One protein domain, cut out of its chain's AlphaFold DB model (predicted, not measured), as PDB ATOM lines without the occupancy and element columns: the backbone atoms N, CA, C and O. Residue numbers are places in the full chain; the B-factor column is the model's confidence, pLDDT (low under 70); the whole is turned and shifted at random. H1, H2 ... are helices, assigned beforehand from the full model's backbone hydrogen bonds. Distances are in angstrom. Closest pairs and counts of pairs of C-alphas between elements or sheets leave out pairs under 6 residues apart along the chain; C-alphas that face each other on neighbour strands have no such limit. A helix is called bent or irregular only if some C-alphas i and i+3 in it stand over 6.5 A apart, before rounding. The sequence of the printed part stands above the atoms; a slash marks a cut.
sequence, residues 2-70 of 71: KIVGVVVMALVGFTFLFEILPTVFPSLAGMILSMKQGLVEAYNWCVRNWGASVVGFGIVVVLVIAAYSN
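This is residues 2 to 70 of the 71 residues of an uncharacterized protein of Listeria booriae (UniProt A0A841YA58). Three helices make an open, flat triangle with an empty middle: H1 and H2 form a V-shaped helical hairpin, and H3 closes the wide end of the V, running from the end of H2 back to the start of H1. The helices meet near the corners, and the tip of the V, residues 23 to 28, sticks out. The printed part has 69 residues with three named helices, in the order H1, H2, H3, and no named strand; the class is all helix. The whole is loose, with a radius of gyration of the C-alphas of 14.4 A, and it spans 36 by 31 by 14 A.

Begin with H1, residues 2 to 24, and look for its kink of 31 degrees near residue 18. H1 is neither bent nor irregular, but only just: C-alphas 18 and 21 are 6.3 A apart. A tight link of one residue leads to H2, residues 26 to 50. H1 and H2 form a helical hairpin and run opposite ways at a steep tilt of 43 degrees. They touch through residues 17 to 23 of H1 and 28 to 36 of H2 alone; their closest C-alphas, those of Pro 22 and Ala 29, are 4.2 A apart. H2 is irregular, with C-alphas 27 and 30 7.2 A apart. Another tight link of one residue brings you to H3, residues 52 to 68. H2 and H3 touch only at the corner by their link, where their closest C-alphas, those of Val 47 and Val 55, are 6.2 A apart; they run opposite ways at a steep tilt of 62 degrees. H3 also touches H1, through residues 63 to 68 of H3 and 2 to 7 of H1 alone. Look there at the closest C-alphas, those of Ile 3 and Ala 67, 5.2 A apart; the two lines are about perpendicular, at 78 degrees. In H3 every O i to N i+4 pair is within hydrogen-bond range, against 16 of 19 in H1 and 19 of 21 in H2.

Find C-alpha 2 at (136.924, 153.414, 253.170); from there H1 runs 30.7 A to C-alpha 24. H2 starts at C-alpha 26, at (170.536, 160.544, 257.580), and covers 36.4 A to C-alpha 50. H3 runs 24.5 A from C-alpha 52 to C-alpha 68, at (137.391, 149.241, 246.815).

The two C-alphas farthest apart, those of Ser 27 and Ser 53, are 37.8 A from each other, while the first and last printed C-alphas, those of Lys 2 and Asn 70, are 9.8 A apart. Residues 37 to 42 of H2 stand free. The printed part has no cut and no long link. Its mean pLDDT is 89.8, and residue 70 is the one printed residue under 70.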
ATOM      1  N   LYS A   2     135.742 154.053 253.793       77.00
ATOM      2  CA  LYS A   2     136.924 153.414 253.170       77.00
ATOM      3  C   LYS A   2     137.880 154.383 252.451       77.00
ATOM      4  O   LYS A   2     139.071 154.345 252.718       77.00
ATOM      5  N   ILE A   3     137.365 155.294 251.615       83.31
ATOM      6  CA  ILE A   3     138.197 156.296 250.912       83.31
ATOM      7  C   ILE A   3     138.921 157.213 251.904       83.31
ATOM      8  O   ILE A   3     140.120 157.413 251.778       83.31
ATOM      9  N   VAL A   4     138.210 157.732 252.912       84.81
ATOM     10  CA  VAL A   4     138.808 158.592 253.950       84.81
ATOM     11  C   VAL A   4     139.947 157.861 254.662       84.81
ATOM     12  O   VAL A   4     141.016 158.431 254.828       84.81
ATOM     13  N   GLY A   5     139.756 156.582 255.003       84.81
ATOM     14  CA  GLY A   5     140.814 155.751 255.578       84.81
ATOM     15  C   GLY A   5     142.032 155.612 254.661       84.81
ATOM     16  O   GLY A   5     143.153 155.797 255.118       84.81
ATOM     17  N   VAL A   6     141.830 155.360 253.364       86.88
ATOM     18  CA  VAL A   6     142.929 155.284 252.381       86.88
ATOM     19  C   VAL A   6     143.672 156.612 252.261       86.88
ATOM     20  O   VAL A   6     144.899 156.618 252.256       86.88
ATOM     21  N   VAL A   7     142.951 157.735 252.213       86.75
ATOM     22  CA  VAL A   7     143.563 159.069 252.155       86.75
ATOM     23  C   VAL A   7     144.401 159.330 253.407       86.75
ATOM     24  O   VAL A   7     145.547 159.752 253.289       86.75
ATOM     25  N   VAL A   8     143.878 159.025 254.599       89.50
ATOM     26  CA  VAL A   8     144.621 159.183 255.859       89.50
ATOM     27  C   VAL A   8     145.869 158.297 255.881       89.50
ATOM     28  O   VAL A   8     146.948 158.785 256.203       89.50
ATOM     29  N   MET A   9     145.762 157.026 255.485       88.44
ATOM     30  CA  MET A   9     146.907 156.107 255.439       88.44
ATOM     31  C   MET A   9     147.970 156.557 254.434       88.44
ATOM     32  O   MET A   9     149.160 156.465 254.724       88.44
ATOM     33  N   ALA A  10     147.556 157.082 253.278       87.38
ATOM     34  CA  ALA A  10     148.476 157.642 252.297       87.38
ATOM     35  C   ALA A  10     149.216 158.863 252.860       87.38
ATOM     36  O   ALA A  10     150.436 158.936 252.741       87.38
ATOM     37  N   LEU A  11     148.507 159.784 253.524       88.12
ATOM     38  CA  LEU A  11     149.119 160.953 254.165       88.12
ATOM     39  C   LEU A  11     150.131 160.540 255.238       88.12
ATOM     40  O   LEU A  11     151.271 160.992 255.197       88.12
ATOM     41  N   VAL A  12     149.748 159.632 256.140       91.62
ATOM     42  CA  VAL A  12     150.647 159.107 257.182       91.62
ATOM     43  C   VAL A  12     151.871 158.438 256.560       91.62
ATOM     44  O   VAL A  12     152.993 158.683 257.001       91.62
ATOM     45  N   GLY A  13     151.681 157.636 255.510       90.06
ATOM     46  CA  GLY A  13     152.773 156.993 254.784       90.06
ATOM     47  C   GLY A  13     153.737 158.003 254.165       90.06
ATOM     48  O   GLY A  13     154.947 157.860 254.314       90.06
ATOM     49  N   PHE A  14     153.220 159.058 253.532       89.62
ATOM     50  CA  PHE A  14     154.044 160.118 252.953       89.62
ATOM     51  C   PHE A  14     154.806 160.923 254.007       89.62
ATOM     52  O   PHE A  14     155.993 161.185 253.816       89.62
ATOM     53  N   THR A  15     154.167 161.273 255.125       89.44
ATOM     54  CA  THR A  15     154.834 161.932 256.259       89.44
ATOM     55  C   THR A  15     155.944 161.047 256.816       89.44
ATOM     56  O   THR A  15     157.068 161.502 257.014       89.44
ATOM     57  N   PHE A  16     155.675 159.754 257.003       91.25
ATOM     58  CA  PHE A  16     156.697 158.826 257.465       91.25
ATOM     59  C   PHE A  16     157.872 158.751 256.487       91.25
ATOM     60  O   PHE A  16     159.022 158.863 256.902       91.25
ATOM     61  N   LEU A  17     157.592 158.626 255.188       89.25
ATOM     62  CA  LEU A  17     158.612 158.458 254.159       89.25
ATOM     63  C   LEU A  17     159.489 159.703 253.984       89.25
ATOM     64  O   LEU A  17     160.700 159.569 253.849       89.25
ATOM     65  N   PHE A  18     158.893 160.898 253.968       90.06
ATOM     66  CA  PHE A  18     159.589 162.133 253.598       90.06
ATOM     67  C   PHE A  18     160.007 163.017 254.772       90.06
ATOM     68  O   PHE A  18     160.813 163.923 254.562       90.06
ATOM     69  N   GLU A  19     159.487 162.783 255.975       87.56
ATOM     70  CA  GLU A  19     159.838 163.578 257.158       87.56
ATOM     71  C   GLU A  19     160.516 162.727 258.228       87.56
ATOM     72  O   GLU A  19     161.569 163.110 258.723       87.56
ATOM     73  N   ILE A  20     159.979 161.543 258.542       90.25
ATOM     74  CA  ILE A  20     160.507 160.710 259.635       90.25
ATOM     75  C   ILE A  20     161.721 159.893 259.177       90.25
ATOM     76  O   ILE A  20     162.765 159.901 259.833       90.25
ATOM     77  N   LEU A  21     161.616 159.198 258.044       89.88
ATOM     78  CA  LEU A  21     162.669 158.314 257.540       89.88
ATOM     79  C   LEU A  21     164.016 159.032 257.315       89.88
ATOM     80  O   LEU A  21     165.037 158.473 257.714       89.88
ATOM     81  N   PRO A  22     164.061 160.258 256.754       89.94
ATOM     82  CA  PRO A  22     165.303 161.021 256.609       89.94
ATOM     83  C   PRO A  22     165.966 161.379 257.942       89.94
ATOM     84  O   PRO A  22     167.190 161.440 258.017       89.94
ATOM     85  N   THR A  23     165.175 161.610 258.997       89.38
ATOM     86  CA  THR A  23     165.693 161.902 260.341       89.38
ATOM     87  C   THR A  23     166.277 160.656 260.998       89.38
ATOM     88  O   THR A  23     167.316 160.736 261.648       89.38
ATOM     89  N   VAL A  24     165.632 159.501 260.815       90.00
ATOM     90  CA  VAL A  24     166.094 158.220 261.375       90.00
ATOM     91  C   VAL A  24     167.291 157.664 260.594       90.00
ATOM     92  O   VAL A  24     168.190 157.075 261.189       90.00
ATOM     93  N   PHE A  25     167.340 157.888 259.276       90.19
ATOM     94  CA  PHE A  25     168.406 157.419 258.385       90.19
ATOM     95  C   PHE A  25     169.029 158.581 257.589       90.19
ATOM     96  O   PHE A  25     168.752 158.742 256.395       90.19
ATOM     97  N   PRO A  26     169.934 159.365 258.208       86.19
ATOM     98  CA  PRO A  26     170.536 160.544 257.580       86.19
ATOM     99  C   PRO A  26     171.301 160.231 256.289       86.19
ATOM    100  O   PRO A  26     171.333 161.045 255.370       86.19
ATOM    101  N   SER A  27     171.881 159.029 256.183       91.19
ATOM    102  CA  SER A  27     172.597 158.569 254.987       91.19
ATOM    103  C   SER A  27     171.699 158.419 253.754       91.19
ATOM    104  O   SER A  27     172.194 158.479 252.634       91.19
ATOM    105  N   LEU A  28     170.387 158.236 253.945       88.00
ATOM    106  CA  LEU A  28     169.397 158.108 252.870       88.00
ATOM    107  C   LEU A  28     168.613 159.405 252.634       88.00
ATOM    108  O   LEU A  28     167.896 159.511 251.638       88.00
ATOM    109  N   ALA A  29     168.760 160.404 253.510       88.88
ATOM    110  CA  ALA A  29     167.989 161.644 253.468       88.88
ATOM    111  C   ALA A  29     168.088 162.360 252.113       88.88
ATOM    112  O   ALA A  29     167.071 162.790 251.572       88.88
ATOM    113  N   GLY A  30     169.292 162.429 251.531       89.81
ATOM    114  CA  GLY A  30     169.504 163.035 250.215       89.81
ATOM    115  C   GLY A  30     168.706 162.337 249.111       89.81
ATOM    116  O   GLY A  30     167.990 162.996 248.364       89.81
ATOM    117  N   MET A  31     168.753 161.000 249.058       91.69
ATOM    118  CA  MET A  31     168.013 160.218 248.058       91.69
ATOM    119  C   MET A  31     166.498 160.393 248.216       91.69
ATOM    120  O   MET A  31     165.790 160.590 247.231       91.69
ATOM    121  N   ILE A  32     166.002 160.377 249.454       90.62
ATOM    122  CA  ILE A  32     164.575 160.541 249.758       90.62
ATOM    123  C   ILE A  32     164.081 161.941 249.365       90.62
ATOM    124  O   ILE A  32     163.002 162.083 248.784       90.62
ATOM    125  N   LEU A  33     164.878 162.981 249.623       88.38
ATOM    126  CA  LEU A  33     164.564 164.347 249.203       88.38
ATOM    127  C   LEU A  33     164.549 164.484 247.676       88.38
ATOM    128  O   LEU A  33     163.635 165.110 247.136       88.38
ATOM    129  N   SER A  34     165.490 163.851 246.971       91.44
ATOM    130  CA  SER A  34     165.483 163.809 245.503       91.44
ATOM    131  C   SER A  34     164.246 163.093 244.956       91.44
ATOM    132  O   SER A  34     163.635 163.567 244.000       91.44
ATOM    133  N   MET A  35     163.814 161.997 245.588       90.50
ATOM    134  CA  MET A  35     162.565 161.321 245.219       90.50
ATOM    135  C   MET A  35     161.351 162.238 245.400       90.50
ATOM    136  O   MET A  35     160.497 162.294 244.515       90.50
ATOM    137  N   LYS A  36     161.282 162.998 246.504       90.19
ATOM    138  CA  LYS A  36     160.214 163.985 246.734       90.19
ATOM    139  C   LYS A  36     160.178 165.036 245.625       90.19
ATOM    140  O   LYS A  36     159.102 165.332 245.109       90.19
ATOM    141  N   GLN A  37     161.336 165.582 245.253       92.69
ATOM    142  CA  GLN A  37     161.442 166.569 244.175       92.69
ATOM    143  C   GLN A  37     160.986 165.996 242.834       92.69
ATOM    144  O   GLN A  37     160.125 166.594 242.194       92.69
ATOM    145  N   GLY A  38     161.457 164.803 242.459       93.19
ATOM    146  CA  GLY A  38     161.030 164.147 241.220       93.19
ATOM    147  C   GLY A  38     159.517 163.910 241.161       93.19
ATOM    148  O   GLY A  38     158.899 164.070 240.111       93.19
ATOM    149  N   LEU A  39     158.885 163.602 242.299       91.62
ATOM    150  CA  LEU A  39     157.433 163.419 242.382       91.62
ATOM    151  C   LEU A  39     156.668 164.734 242.154       91.62
ATOM    152  O   LEU A  39     155.650 164.750 241.459       91.62
ATOM    153  N   VAL A  40     157.177 165.843 242.697       93.62
ATOM    154  CA  VAL A  40     156.619 167.190 242.482       93.62
ATOM    155  C   VAL A  40     156.799 167.631 241.029       93.62
ATOM    156  O   VAL A  40     155.870 168.172 240.430       93.62
ATOM    157  N   GLU A  41     157.961 167.371 240.436       96.00
ATOM    158  CA  GLU A  41     158.231 167.674 239.027       96.00
ATOM    159  C   GLU A  41     157.310 166.890 238.092       96.00
ATOM    160  O   GLU A  41     156.707 167.481 237.193       96.00
ATOM    161  N   ALA A  42     157.128 165.591 238.341       92.62
ATOM    162  CA  ALA A  42     156.202 164.756 237.584       92.62
ATOM    163  C   ALA A  42     154.760 165.270 237.697       92.62
ATOM    164  O   ALA A  42     154.073 165.405 236.684       92.62
ATOM    165  N   TYR A  43     154.309 165.627 238.905       93.38
ATOM    166  CA  TYR A  43     152.988 166.223 239.105       93.38
ATOM    167  C   TYR A  43     152.826 167.528 238.314       93.38
ATOM    168  O   TYR A  43     151.850 167.688 237.579       93.38
ATOM    169  N   ASN A  44     153.798 168.436 238.404       95.38
ATOM    170  CA  ASN A  44     153.765 169.711 237.688       95.38
ATOM    171  C   ASN A  44     153.765 169.516 236.170       95.38
ATOM    172  O   ASN A  44     153.035 170.207 235.457       95.38
ATOM    173  N   TRP A  45     154.540 168.553 235.669       96.38
ATOM    174  CA  TRP A  45     154.527 168.177 234.261       96.38
ATOM    175  C   TRP A  45     153.148 167.655 233.843       96.38
ATOM    176  O   TRP A  45     152.602 168.123 232.843       96.38
ATOM    177  N   CYS A  46     152.538 166.760 234.624       94.50
ATOM    178  CA  CYS A  46     151.195 166.246 234.347       94.50
ATOM    179  C   CYS A  46     150.159 167.376 234.318       94.50
ATOM    180  O   CYS A  46     149.363 167.460 233.387       94.50
ATOM    181  N   VAL A  47     150.192 168.289 235.294       96.44
ATOM    182  CA  VAL A  47     149.267 169.433 235.350       96.44
ATOM    183  C   VAL A  47     149.460 170.354 234.149       96.44
ATOM    184  O   VAL A  47     148.477 170.803 233.564       96.44
ATOM    185  N   ARG A  48     150.708 170.608 233.745       96.38
ATOM    186  CA  ARG A  48     151.021 171.457 232.590       96.38
ATOM    187  C   ARG A  48     150.534 170.859 231.269       96.38
ATOM    188  O   ARG A  48     150.080 171.610 230.414       96.38
ATOM    189  N   ASN A  49     150.653 169.544 231.086       95.38
ATOM    190  CA  ASN A  49     150.325 168.891 229.815       95.38
ATOM    191  C   ASN A  49     148.855 168.467 229.717       95.38
ATOM    192  O   ASN A  49     148.282 168.514 228.634       95.38
ATOM    193  N   TRP A  50     148.251 168.021 230.819       94.31
ATOM    194  CA  TRP A  50     146.903 167.435 230.821       94.31
ATOM    195  C   TRP A  50     145.861 168.324 231.507       94.31
ATOM    196  O   TRP A  50     144.662 168.086 231.375       94.31
ATOM    197  N   GLY A  51     146.297 169.363 232.221       93.94
ATOM    198  CA  GLY A  51     145.435 170.241 233.003       93.94
ATOM    199  C   GLY A  51     145.150 169.698 234.407       93.94
ATOM    200  O   GLY A  51     145.022 168.492 234.631       93.94
ATOM    201  N   ALA A  52     145.008 170.611 235.371       90.31
ATOM    202  CA  ALA A  52     144.820 170.274 236.785       90.31
ATOM    203  C   ALA A  52     143.592 169.382 237.038       90.31
ATOM    204  O   ALA A  52     143.657 168.461 237.848       90.31
ATOM    205  N   SER A  53     142.491 169.612 236.315       91.25
ATOM    206  CA  SER A  53     141.250 168.848 236.483       91.25
ATOM    207  C   SER A  53     141.393 167.383 236.069       91.25
ATOM    208  O   SER A  53     140.865 166.506 236.747       91.25
ATOM    209  N   VAL A  54     142.133 167.100 234.991       93.88
ATOM    210  CA  VAL A  54     142.355 165.726 234.508       93.88
ATOM    211  C   VAL A  54     143.264 164.968 235.469       93.88
ATOM    212  O   VAL A  54     142.967 163.833 235.836       93.88
ATOM    213  N   VAL A  55     144.329 165.618 235.943       94.31
ATOM    214  CA  VAL A  55     145.235 165.041 236.948       94.31
ATOM    215  C   VAL A  55     144.498 164.783 238.262       94.31
ATOM    216  O   VAL A  55     144.587 163.687 238.812       94.31
ATOM    217  N   GLY A  56     143.712 165.756 238.733       90.69
ATOM    218  CA  GLY A  56     142.886 165.615 239.929       90.69
ATOM    219  C   GLY A  56     141.883 164.466 239.809       90.69
ATOM    220  O   GLY A  56     141.775 163.649 240.723       90.69
ATOM    221  N   PHE A  57     141.208 164.340 238.662       93.12
ATOM    222  CA  PHE A  57     140.305 163.221 238.400       93.12
ATOM    223  C   PHE A  57     141.039 161.873 238.418       93.12
ATOM    224  O   PHE A  57     140.572 160.936 239.062       93.12
ATOM    225  N   GLY A  58     142.215 161.781 237.790       92.06
ATOM    226  CA  GLY A  58     143.044 160.573 237.812       92.06
ATOM    227  C   GLY A  58     143.423 160.139 239.232       92.06
ATOM    228  O   GLY A  58     143.281 158.966 239.576       92.06
ATOM    229  N   ILE A  59     143.816 161.087 240.089       90.94
ATOM    230  CA  ILE A  59     144.112 160.818 241.504       90.94
ATOM    231  C   ILE A  59     142.868 160.276 242.223       90.94
ATOM    232  O   ILE A  59     142.959 159.280 242.941       90.94
ATOM    233  N   VAL A  60     141.693 160.876 242.001       90.31
ATOM    234  CA  VAL A  60     140.432 160.398 242.593       90.31
ATOM    235  C   VAL A  60     140.106 158.975 242.139       90.31
ATOM    236  O   VAL A  60     139.766 158.140 242.976       90.31
ATOM    237  N   VAL A  61     140.255 158.664 240.849       91.88
ATOM    238  CA  VAL A  61     140.031 157.309 240.319       91.88
ATOM    239  C   VAL A  61     140.957 156.297 240.993       91.88
ATOM    240  O   VAL A  61     140.486 155.259 241.458       91.88
ATOM    241  N   VAL A  62     142.250 156.610 241.125       90.31
ATOM    242  CA  VAL A  62     143.221 155.742 241.810       90.31
ATOM    243  C   VAL A  62     142.832 155.515 243.273       90.31
ATOM    244  O   VAL A  62     142.857 154.379 243.744       90.31
ATOM    245  N   LEU A  63     142.409 156.562 243.990       88.06
ATOM    246  CA  LEU A  63     141.971 156.452 245.386       88.06
ATOM    247  C   LEU A  63     140.706 155.596 245.533       88.06
ATOM    248  O   LEU A  63     140.595 154.822 246.484       88.06
ATOM    249  N   VAL A  64     139.764 155.701 244.593       89.44
ATOM    250  CA  VAL A  64     138.570 154.846 244.554       89.44
ATOM    251  C   VAL A  64     138.976 153.391 244.317       89.44
ATOM    252  O   VAL A  64     138.557 152.520 245.077       89.44
ATOM    253  N   ILE A  65     139.839 153.112 243.336       89.75
ATOM    254  CA  ILE A  65     140.340 151.752 243.090       89.75
ATOM    255  C   ILE A  65     141.012 151.201 244.352       89.75
ATOM    256  O   ILE A  65     140.640 150.128 244.817       89.75
ATOM    257  N   ALA A  66     141.920 151.950 244.978       87.06
ATOM    258  CA  ALA A  66     142.602 151.519 246.198       87.06
ATOM    259  C   ALA A  66     141.630 151.235 247.364       87.06
ATOM    260  O   ALA A  66     141.802 150.268 248.108       87.06
ATOM    261  N   ALA A  67     140.577 152.043 247.511       86.81
ATOM    262  CA  ALA A  67     139.587 151.883 248.574       86.81
ATOM    263  C   ALA A  67     138.641 150.688 248.379       86.81
ATOM    264  O   ALA A  67     138.129 150.158 249.371       86.81
ATOM    265  N   TYR A  68     138.385 150.274 247.134       85.56
ATOM    266  CA  TYR A  68     137.391 149.241 246.815       85.56
ATOM    267  C   TYR A  68     137.966 147.958 246.207       85.56
ATOM    268  O   TYR A  68     137.241 146.967 246.148       85.56
ATOM    269  N   SER A  69     139.240 147.939 245.807       80.12
ATOM    270  CA  SER A  69     139.923 146.740 245.305       80.12
ATOM    271  C   SER A  69     140.377 145.791 246.423       80.12
ATOM    272  O   SER A  69     140.685 144.641 246.134       80.12
ATOM    273  N   ASN A  70     140.373 146.233 247.688       61.53
ATOM    274  CA  ASN A  70     140.537 145.370 248.870       61.53
ATOM    275  C   ASN A  70     139.218 144.635 249.203       61.53
ATOM    276  O   ASN A  70     138.613 144.884 250.252       61.53
TER     277      ASN A  70